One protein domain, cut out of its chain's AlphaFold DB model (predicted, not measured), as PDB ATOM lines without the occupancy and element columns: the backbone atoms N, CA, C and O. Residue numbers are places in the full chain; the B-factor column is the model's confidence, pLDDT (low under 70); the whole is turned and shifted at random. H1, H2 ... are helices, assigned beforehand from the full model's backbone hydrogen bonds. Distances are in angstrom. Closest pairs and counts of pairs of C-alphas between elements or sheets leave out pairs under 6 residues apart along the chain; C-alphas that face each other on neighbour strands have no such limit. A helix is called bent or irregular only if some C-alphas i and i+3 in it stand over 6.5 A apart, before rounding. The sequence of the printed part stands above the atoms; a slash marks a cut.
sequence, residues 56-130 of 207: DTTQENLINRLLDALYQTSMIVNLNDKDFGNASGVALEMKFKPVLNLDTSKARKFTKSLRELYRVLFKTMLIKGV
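Overview. This is residues 56 to 130 of the 207 residues of an uncharacterized protein of Lactobacillus equi DSM 15833 = JCM 10991 (UniProt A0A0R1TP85). One long helix, H2, kinked near residue 98, and a shorter helix, H1, whose last residues come close to that kink, make an extended rod, with the loop of residues 75 to 88 folding back to the start of H2. Residues 56 to 66 of H1 stick out at one end, residues 104 to 121 of H2 toward the other. The printed part has 75 residues, 54 of them in two named helices, H1 then H2, with no named strand, and its class is all helix; the radius of gyration of the C-alphas is 21.1 A, the spans 69 by 29 by 13 A.

Along the chain. Find C-alpha 89 at (-55.227, -38.862, 47.043); from there H2, residues 89 to 123, runs 46.9 A to C-alpha 123 at (-34.587, -80.980, 48.037). H1, residues 56 to 74, starts at C-alpha 56 at (-26.162, -17.063, 39.769) and runs 26.7 A.

Arrangement. Look at residue 98, where H2 has a kink of 50 degrees; H2 is irregular, with C-alphas 95 and 98 standing 7.2 A apart. H1 is close to H2 but not clearly touching, the closest C-alphas being those of Gln 72 and Pro 98, 7.9 A apart. They run the same way at a steep tilt of 39 degrees. Every O i to N i+4 pair is within hydrogen-bond range in H1, 29 of 31 in H2.

Size, cuts and confidence. The C-alphas of Asp 56 and Gly 129, the two farthest apart, are 71.1 A apart. The link from H1 to H2 is long, and the printed part has no cut. Residues 85 and 125 have pLDDT under 70.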
ATOM      1  N   ASP A  56     -25.448 -16.544  38.597       82.62
ATOM      2  CA  ASP A  56     -26.162 -17.063  39.769       82.62
ATOM      3  C   ASP A  56     -27.512 -17.685  39.388       82.62
ATOM      4  O   ASP A  56     -27.737 -18.874  39.606       82.62
ATOM      5  N   THR A  57     -28.340 -16.965  38.625       88.25
ATOM      6  CA  THR A  57     -29.616 -17.499  38.110       88.25
ATOM      7  C   THR A  57     -29.428 -18.743  37.235       88.25
ATOM      8  O   THR A  57     -30.265 -19.645  37.226       88.25
ATOM      9  N   THR A  58     -28.336 -18.829  36.472       88.38
ATOM     10  CA  THR A  58     -28.058 -20.020  35.651       88.38
ATOM     11  C   THR A  58     -27.641 -21.202  36.525       88.38
ATOM     12  O   THR A  58     -28.072 -22.327  36.273       88.38
ATOM     13  N   GLN A  59     -26.836 -20.955  37.560       88.31
ATOM     14  CA  GLN A  59     -26.406 -21.966  38.523       88.31
ATOM     15  C   GLN A  59     -27.583 -22.480  39.350       88.31
ATOM     16  O   GLN A  59     -27.744 -23.690  39.472       88.31
ATOM     17  N   GLU A  60     -28.457 -21.597  39.828       91.62
ATOM     18  CA  GLU A  60     -29.673 -21.973  40.551       91.62
ATOM     19  C   GLU A  60     -30.593 -22.839  39.675       91.62
ATOM     20  O   GLU A  60     -31.015 -23.924  40.078       91.62
ATOM     21  N   ASN A  61     -30.823 -22.434  38.420       92.81
ATOM     22  CA  ASN A  61     -31.595 -23.233  37.465       92.81
ATOM     23  C   ASN A  61     -30.956 -24.598  37.173       92.81
ATOM     24  O   ASN A  61     -31.668 -25.592  37.013       92.81
ATOM     25  N   LEU A  62     -29.624 -24.667  37.092       94.62
ATOM     26  CA  LEU A  62     -28.907 -25.928  36.918       94.62
ATOM     27  C   LEU A  62     -29.087 -26.837  38.138       94.62
ATOM     28  O   LEU A  62     -29.401 -28.012  37.965       94.62
ATOM     29  N   ILE A  63     -28.928 -26.301  39.349       94.06
ATOM     30  CA  ILE A  63     -29.106 -27.047  40.600       94.06
ATOM     31  C   ILE A  63     -30.525 -27.617  40.677       94.06
ATOM     32  O   ILE A  63     -30.678 -28.813  40.920       94.06
ATOM     33  N   ASN A  64     -31.547 -26.811  40.381       92.69
ATOM     34  CA  ASN A  64     -32.941 -27.260  40.373       92.69
ATOM     35  C   ASN A  64     -33.167 -28.411  39.380       92.69
ATOM     36  O   ASN A  64     -33.736 -29.440  39.734       92.69
ATOM     37  N   ARG A  65     -32.634 -28.300  38.155       93.19
ATOM     38  CA  ARG A  65     -32.739 -29.372  37.149       93.19
ATOM     39  C   ARG A  65     -32.007 -30.647  37.554       93.19
ATOM     40  O   ARG A  65     -32.488 -31.740  37.267       93.19
ATOM     41  N   LEU A  66     -30.841 -30.522  38.185       94.06
ATOM     42  CA  LEU A  66     -30.093 -31.672  38.693       94.06
ATOM     43  C   LEU A  66     -30.845 -32.366  39.828       94.06
ATOM     44  O   LEU A  66     -30.883 -33.594  39.864       94.06
ATOM     45  N   LEU A  67     -31.469 -31.593  40.718       91.25
ATOM     46  CA  LEU A  67     -32.303 -32.118  41.790       91.25
ATOM     47  C   LEU A  67     -33.506 -32.889  41.222       91.25
ATOM     48  O   LEU A  67     -33.745 -34.028  41.621       91.25
ATOM     49  N   ASP A  68     -34.202 -32.331  40.232       89.50
ATOM     50  CA  ASP A  68     -35.321 -33.008  39.562       89.50
ATOM     51  C   ASP A  68     -34.874 -34.292  38.846       89.50
ATOM     52  O   ASP A  68     -35.494 -35.350  38.991       89.50
ATOM     53  N   ALA A  69     -33.764 -34.229  38.103       92.44
ATOM     54  CA  ALA A  69     -33.201 -35.382  37.405       92.44
ATOM     55  C   ALA A  69     -32.761 -36.490  38.373       92.44
ATOM     56  O   ALA A  69     -32.898 -37.675  38.050       92.44
ATOM     57  N   LEU A  70     -32.264 -36.129  39.562       92.50
ATOM     58  CA  LEU A  70     -31.905 -37.076  40.612       92.50
ATOM     59  C   LEU A  70     -33.130 -37.886  41.035       92.50
ATOM     60  O   LEU A  70     -33.087 -39.109  40.941       92.50
ATOM     61  N   TYR A  71     -34.230 -37.222  41.408       90.44
ATOM     62  CA  TYR A  71     -35.466 -37.895  41.825       90.44
ATOM     63  C   TYR A  71     -36.055 -38.784  40.723       90.44
ATOM     64  O   TYR A  71     -36.494 -39.906  40.995       90.44
ATOM     65  N   GLN A  72     -36.016 -38.321  39.471       88.00
ATOM     66  CA  GLN A  72     -36.481 -39.097  38.318       88.00
ATOM     67  C   GLN A  72     -35.620 -40.340  38.066       88.00
ATOM     68  O   GLN A  72     -36.153 -41.423  37.820       88.00
ATOM     69  N   THR A  73     -34.296 -40.206  38.157       91.00
ATOM     70  CA  THR A  73     -33.356 -41.301  37.872       91.00
ATOM     71  C   THR A  73     -33.303 -42.312  39.012       91.00
ATOM     72  O   THR A  73     -33.263 -43.517  38.769       91.00
ATOM     73  N   SER A  74     -33.320 -41.848  40.264       91.25
ATOM     74  CA  SER A  74     -33.293 -42.723  41.437       91.25
ATOM     75  C   SER A  74     -34.647 -43.368  41.734       91.25
ATOM     76  O   SER A  74     -34.701 -44.273  42.566       91.25
ATOM     77  N   MET A  75     -35.725 -42.919  41.078       89.69
ATOM     78  CA  MET A  75     -37.099 -43.378  41.314       89.69
ATOM     79  C   MET A  75     -37.497 -43.287  42.795       89.69
ATOM     80  O   MET A  75     -38.086 -44.218  43.337       89.69
ATOM     81  N   ILE A  76     -37.155 -42.176  43.455       87.25
ATOM     82  CA  ILE A  76     -37.567 -41.897  44.840       87.25
ATOM     83  C   ILE A  76     -38.519 -40.704  44.868       87.25
ATOM     84  O   ILE A  76     -38.451 -39.825  44.010       87.25
ATOM     85  N   VAL A  77     -39.403 -40.661  45.862       86.44
ATOM     86  CA  VAL A  77     -40.334 -39.542  46.037       86.44
ATOM     87  C   VAL A  77     -39.633 -38.377  46.731       86.44
ATOM     88  O   VAL A  77     -38.964 -38.559  47.749       86.44
ATOM     89  N   ASN A  78     -39.824 -37.168  46.204       86.69
ATOM     90  CA  ASN A  78     -39.441 -35.943  46.893       86.69
ATOM     91  C   ASN A  78     -40.541 -35.534  47.886       86.69
ATOM     92  O   ASN A  78     -41.564 -34.982  47.490       86.69
ATOM     93  N   LEU A  79     -40.325 -35.799  49.177       81.69
ATOM     94  CA  LEU A  79     -41.262 -35.424  50.248       81.69
ATOM     95  C   LEU A  79     -41.251 -33.919  50.561       81.69
ATOM     96  O   LEU A  79     -42.207 -33.412  51.138       81.69
ATOM     97  N   ASN A  80     -40.182 -33.214  50.181       79.56
ATOM     98  CA  ASN A  80     -40.040 -31.771  50.386       79.56
ATOM     99  C   ASN A  80     -40.644 -30.954  49.236       79.56
ATOM    100  O   ASN A  80     -40.548 -29.727  49.234       79.56
ATOM    101  N   ASP A  81     -41.235 -31.615  48.240       80.31
ATOM    102  CA  ASP A  81     -41.966 -30.939  47.181       80.31
ATOM    103  C   ASP A  81     -43.154 -30.172  47.788       80.31
ATOM    104  O   ASP A  81     -44.004 -30.738  48.479       80.31
ATOM    105  N   LYS A  82     -43.218 -28.866  47.513       72.06
ATOM    106  CA  LYS A  82     -44.294 -27.961  47.949       72.06
ATOM    107  C   LYS A  82     -45.689 -28.469  47.567       72.06
ATOM    108  O   LYS A  82     -46.656 -28.205  48.279       72.06
ATOM    109  N   ASP A  83     -45.785 -29.232  46.478       75.19
ATOM    110  CA  ASP A  83     -47.041 -29.769  45.965       75.19
ATOM    111  C   ASP A  83     -47.361 -31.160  46.541       75.19
ATOM    112  O   ASP A  83     -48.379 -31.756  46.192       75.19
ATOM    113  N   PHE A  84     -46.515 -31.704  47.423       74.56
ATOM    114  CA  PHE A  84     -46.737 -33.000  48.066       74.56
ATOM    115  C   PHE A  84     -47.846 -32.932  49.124       74.56
ATOM    116  O   PHE A  84     -48.760 -33.752  49.108       74.56
ATOM    117  N   GLY A  85     -47.816 -31.924  50.005       69.38
ATOM    118  CA  GLY A  85     -48.780 -31.781  51.108       69.38
ATOM    119  C   GLY A  85     -50.198 -31.374  50.684       69.38
ATOM    120  O   GLY A  85     -51.151 -31.643  51.408       69.38
ATOM    121  N   ASN A  86     -50.347 -30.767  49.502       73.06
ATOM    122  CA  ASN A  86     -51.636 -30.325  48.948       73.06
ATOM    123  C   ASN A  86     -52.196 -31.279  47.876       73.06
ATOM    124  O   ASN A  86     -53.228 -30.988  47.268       73.06
ATOM    125  N   ALA A  87     -51.516 -32.393  47.601       72.12
ATOM    126  CA  ALA A  87     -51.944 -33.339  46.582       72.12
ATOM    127  C   ALA A  87     -53.246 -34.046  46.997       72.12
ATOM    128  O   ALA A  87     -53.395 -34.514  48.125       72.12
ATOM    129  N   SER A  88     -54.191 -34.172  46.062       73.56
ATOM    130  CA  SER A  88     -55.330 -35.081  46.229       73.56
ATOM    131  C   SER A  88     -54.840 -36.535  46.311       73.56
ATOM    132  O   SER A  88     -53.765 -36.847  45.802       73.56
ATOM    133  N   GLY A  89     -55.628 -37.449  46.895       72.75
ATOM    134  CA  GLY A  89     -55.227 -38.862  47.043       72.75
ATOM    135  C   GLY A  89     -54.742 -39.507  45.735       72.75
ATOM    136  O   GLY A  89     -53.701 -40.151  45.715       72.75
ATOM    137  N   VAL A  90     -55.406 -39.217  44.611       76.00
ATOM    138  CA  VAL A  90     -54.999 -39.700  43.274       76.00
ATOM    139  C   VAL A  90     -53.680 -39.068  42.806       76.00
ATOM    140  O   VAL A  90     -52.836 -39.736  42.211       76.00
ATOM    141  N   ALA A  91     -53.470 -37.775  43.069       79.38
ATOM    142  CA  ALA A  91     -52.215 -37.104  42.735       79.38
ATOM    143  C   ALA A  91     -51.050 -37.617  43.597       79.38
ATOM    144  O   ALA A  91     -49.921 -37.712  43.118       79.38
ATOM    145  N   LEU A  92     -51.331 -37.994  44.844       81.00
ATOM    146  CA  LEU A  92     -50.357 -38.593  45.741       81.00
ATOM    147  C   LEU A  92     -49.950 -39.990  45.249       81.00
ATOM    148  O   LEU A  92     -48.758 -40.253  45.098       81.00
ATOM    149  N   GLU A  93     -50.907 -40.839  44.862       79.62
ATOM    150  CA  GLU A  93     -50.625 -42.140  44.228       79.62
ATOM    151  C   GLU A  93     -49.778 -42.001  42.951       79.62
ATOM    152  O   GLU A  93     -48.804 -42.733  42.756       79.62
ATOM    153  N   MET A  94     -50.087 -41.015  42.098       83.69
ATOM    154  CA  MET A  94     -49.287 -40.715  40.902       83.69
ATOM    155  C   MET A  94     -47.835 -40.359  41.254       83.69
ATOM    156  O   MET A  94     -46.919 -40.805  40.560       83.69
ATOM    157  N   LYS A  95     -47.606 -39.604  42.340       84.00
ATOM    158  CA  LYS A  95     -46.257 -39.262  42.823       84.00
ATOM    159  C   LYS A  95     -45.496 -40.487  43.345       84.00
ATOM    160  O   LYS A  95     -44.286 -40.556  43.151       84.00
ATOM    161  N   PHE A  96     -46.173 -41.469  43.944       87.75
ATOM    162  CA  PHE A  96     -45.551 -42.711  44.433       87.75
ATOM    163  C   PHE A  96     -45.281 -43.762  43.344       87.75
ATOM    164  O   PHE A  96     -44.480 -44.677  43.550       87.75
ATOM    165  N   LYS A  97     -45.888 -43.631  42.161       87.19
ATOM    166  CA  LYS A  97     -45.760 -44.597  41.058       87.19
ATOM    167  C   LYS A  97     -44.313 -44.968  40.670       87.19
ATOM    168  O   LYS A  97     -44.070 -46.152  40.427       87.19
ATOM    169  N   PRO A  98     -43.335 -44.041  40.615       89.38
ATOM    170  CA  PRO A  98     -41.944 -44.396  40.324       89.38
ATOM    171  C   PRO A  98     -41.334 -45.338  41.372       89.38
ATOM    172  O   PRO A  98     -40.698 -46.323  40.997       89.38
ATOM    173  N   VAL A  99     -41.590 -45.092  42.663       90.06
ATOM    174  CA  VAL A  99     -41.144 -45.973  43.757       90.06
ATOM    175  C   VAL A  99     -41.798 -47.344  43.630       90.06
ATOM    176  O   VAL A  99     -41.102 -48.354  43.677       90.06
ATOM    177  N   LEU A 100     -43.102 -47.397  43.344       89.19
ATOM    178  CA  LEU A 100     -43.808 -48.666  43.161       89.19
ATOM    179  C   LEU A 100     -43.234 -49.497  42.000       89.19
ATOM    180  O   LEU A 100     -43.125 -50.720  42.102       89.19
ATOM    181  N   ASN A 101     -42.816 -48.858  40.903       89.38
ATOM    182  CA  ASN A 101     -42.157 -49.551  39.790       89.38
ATOM    183  C   ASN A 101     -40.808 -50.159  40.208       89.38
ATOM    184  O   ASN A 101     -40.484 -51.300  39.842       89.38
ATOM    185  N   LEU A 102     -40.020 -49.407  40.981       91.44
ATOM    186  CA  LEU A 102     -38.750 -49.874  41.526       91.44
ATOM    187  C   LEU A 102     -38.970 -51.040  42.497       91.44
ATOM    188  O   LEU A 102     -38.289 -52.066  42.405       91.44
ATOM    189  N   ASP A 103     -39.951 -50.918  43.380       91.62
ATOM    190  CA  ASP A 103     -40.260 -51.925  44.385       91.62
ATOM    191  C   ASP A 103     -40.861 -53.187  43.776       91.62
ATOM    192  O   ASP A 103     -40.486 -54.284  44.176       91.62
ATOM    193  N   THR A 104     -41.672 -53.072  42.723       90.81
ATOM    194  CA  THR A 104     -42.143 -54.226  41.936       90.81
ATOM    195  C   THR A 104     -40.966 -54.968  41.297       90.81
ATOM    196  O   THR A 104     -40.912 -56.201  41.274       90.81
ATOM    197  N   SER A 105     -39.980 -54.229  40.787       92.69
ATOM    198  CA  SER A 105     -38.777 -54.820  40.193       92.69
ATOM    199  C   SER A 105     -37.914 -55.534  41.238       92.69
ATOM    200  O   SER A 105     -37.367 -56.605  40.958       92.69
ATOM    201  N   LYS A 106     -37.808 -54.976  42.451       93.00
ATOM    202  CA  LYS A 106     -37.127 -55.612  43.591       93.00
ATOM    203  C   LYS A 106     -37.888 -56.837  44.093       93.00
ATOM    204  O   LYS A 106     -37.272 -57.884  44.259       93.00
ATOM    205  N   ALA A 107     -39.204 -56.732  44.245       93.44
ATOM    206  CA  ALA A 107     -40.093 -57.815  44.647       93.44
ATOM    207  C   ALA A 107     -39.929 -59.033  43.735       93.44
ATOM    208  O   ALA A 107     -39.654 -60.121  44.221       93.44
ATOM    209  N   ARG A 108     -39.935 -58.849  42.407       91.62
ATOM    210  CA  ARG A 108     -39.686 -59.946  41.448       91.62
ATOM    211  C   ARG A 108     -38.342 -60.643  41.667       91.62
ATOM    212  O   ARG A 108     -38.261 -61.869  41.604       91.62
ATOM    213  N   LYS A 109     -37.274 -59.874  41.915       94.31
ATOM    214  CA  LYS A 109     -35.943 -60.436  42.209       94.31
ATOM    215  C   LYS A 109     -35.949 -61.194  43.535       94.31
ATOM    216  O   LYS A 109     -35.368 -62.274  43.611       94.31
ATOM    217  N   PHE A 110     -36.634 -60.657  44.540       94.75
ATOM    218  CA  PHE A 110     -36.775 -61.287  45.844       94.75
ATOM    219  C   PHE A 110     -37.576 -62.591  45.757       94.75
ATOM    220  O   PHE A 110     -37.080 -63.621  46.203       94.75
ATOM    221  N   THR A 111     -38.728 -62.604  45.078       93.06
ATOM    222  CA  THR A 111     -39.513 -63.818  44.797       93.06
ATOM    223  C   THR A 111     -38.661 -64.882  44.120       93.06
ATOM    224  O   THR A 111     -38.672 -66.033  44.546       93.06
ATOM    225  N   LYS A 112     -37.866 -64.507  43.107       92.25
ATOM    226  CA  LYS A 112     -36.946 -65.446  42.456       92.25
ATOM    227  C   LYS A 112     -35.936 -66.025  43.450       92.25
ATOM    228  O   LYS A 112     -35.750 -67.235  43.482       92.25
ATOM    229  N   SER A 113     -35.303 -65.181  44.268       93.25
ATOM    230  CA  SER A 113     -34.346 -65.656  45.277       93.25
ATOM    231  C   SER A 113     -34.995 -66.558  46.327       93.25
ATOM    232  O   SER A 113     -34.395 -67.545  46.739       93.25
ATOM    233  N   LEU A 114     -36.238 -66.259  46.708       92.25
ATOM    234  CA  LEU A 114     -36.987 -67.025  47.688       92.25
ATOM    235  C   LEU A 114     -37.374 -68.399  47.128       92.25
ATOM    236  O   LEU A 114     -37.197 -69.402  47.810       92.25
ATOM    237  N   ARG A 115     -37.808 -68.470  45.865       91.00
ATOM    238  CA  ARG A 115     -38.073 -69.745  45.179       91.00
ATOM    239  C   ARG A 115     -36.823 -70.609  45.066       91.00
ATOM    240  O   ARG A 115     -36.891 -71.795  45.362       91.00
ATOM    241  N   GLU A 116     -35.671 -70.034  44.719       90.69
ATOM    242  CA  GLU A 116     -34.410 -70.792  44.686       90.69
ATOM    243  C   GLU A 116     -33.985 -71.271  46.084       90.69
ATOM    244  O   GLU A 116     -33.524 -72.404  46.233       90.69
ATOM    245  N   LEU A 117     -34.185 -70.456  47.125       90.56
ATOM    246  CA  LEU A 117     -33.962 -70.868  48.511       90.56
ATOM    247  C   LEU A 117     -34.858 -72.063  48.881       90.56
ATOM    248  O   LEU A 117     -34.362 -73.080  49.370       90.56
ATOM    249  N   TYR A 118     -36.163 -71.972  48.608       89.62
ATOM    250  CA  TYR A 118     -37.111 -73.050  48.897       89.62
ATOM    251  C   TYR A 118     -36.854 -74.306  48.071       89.62
ATOM    252  O   TYR A 118     -36.964 -75.408  48.599       89.62
ATOM    253  N   ARG A 119     -36.399 -74.167  46.827       89.50
ATOM    254  CA  ARG A 119     -35.967 -75.292  45.995       89.50
ATOM    255  C   ARG A 119     -34.845 -76.094  46.653       89.50
ATOM    256  O   ARG A 119     -34.871 -77.323  46.627       89.50
ATOM    257  N   VAL A 120     -33.864 -75.430  47.270       88.56
ATOM    258  CA  VAL A 120     -32.789 -76.113  48.013       88.56
ATOM    259  C   VAL A 120     -33.323 -76.752  49.299       88.56
ATOM    260  O   VAL A 120     -32.973 -77.896  49.603       88.56
ATOM    261  N   LEU A 121     -34.196 -76.051  50.029       87.94
ATOM    262  CA  LEU A 121     -34.790 -76.537  51.280       87.94
ATOM    263  C   LEU A 121     -35.671 -77.777  51.073       87.94
ATOM    264  O   LEU A 121     -35.570 -78.741  51.832       87.94
ATOM    265  N   PHE A 122     -36.502 -77.788  50.030       86.94
ATOM    266  CA  PHE A 122     -37.378 -78.920  49.726       86.94
ATOM    267  C   PHE A 122     -36.574 -80.128  49.236       86.94
ATOM    268  O   PHE A 122     -36.840 -81.257  49.647       86.94
ATOM    269  N   LYS A 123     -35.498 -79.904  48.467       84.25
ATOM    270  CA  LYS A 123     -34.587 -80.980  48.037       84.25
ATOM    271  C   LYS A 123     -33.768 -81.601  49.161       84.25
ATOM    272  O   LYS A 123     -33.410 -82.770  49.067       84.25
ATOM    273  N   THR A 124     -33.470 -80.854  50.220       82.88
ATOM    274  CA  THR A 124     -32.761 -81.396  51.391       82.88
ATOM    275  C   THR A 124     -33.662 -82.239  52.304       82.88
ATOM    276  O   THR A 124     -33.157 -82.803  53.271       82.88
ATOM    277  N   MET A 125     -34.970 -82.369  52.005       68.69
ATOM    278  CA  MET A 125     -35.959 -83.145  52.782       68.69
ATOM    279  C   MET A 125     -35.982 -82.813  54.286       68.69
ATOM    280  O   MET A 125     -36.425 -83.615  55.109       68.69
ATOM    281  N   LEU A 126     -35.532 -81.612  54.666       72.12
ATOM    282  CA  LEU A 126     -35.556 -81.152  56.059       72.12
ATOM    283  C   LEU A 126     -36.993 -80.997  56.577       72.12
ATOM    284  O   LEU A 126     -37.237 -81.104  57.778       72.12
ATOM    285  N   ILE A 127     -37.944 -80.784  55.666       73.38
ATOM    286  CA  ILE A 127     -39.372 -80.669  55.947       73.38
ATOM    287  C   ILE A 127     -40.049 -81.962  55.485       73.38
ATOM    288  O   ILE A 127     -40.102 -82.262  54.294       73.38
ATOM    289  N   LYS A 128     -40.553 -82.758  56.434       76.12
ATOM    290  CA  LYS A 128     -41.267 -84.006  56.130       76.12
ATOM    291  C   LYS A 128     -42.655 -83.697  55.562       76.12
ATOM    292  O   LYS A 128     -43.377 -82.888  56.133       76.12
ATOM    293  N   GLY A 129     -43.047 -84.399  54.498       78.38
ATOM    294  CA  GLY A 129     -44.403 -84.331  53.935       78.38
ATOM    295  C   GLY A 129     -44.633 -83.239  52.886       78.38
ATOM    296  O   GLY A 129     -45.778 -83.028  52.504       78.38
ATOM    297  N   VAL A 130     -43.578 -82.571  52.414       80.44
ATOM    298  CA  VAL A 130     -43.652 -81.600  51.311       80.44
ATOM    299  C   VAL A 130     -43.051 -82.219  50.053       80.44
ATOM    300  O   VAL A 130     -41.991 -82.845  50.120       80.44
TER     301      VAL A 130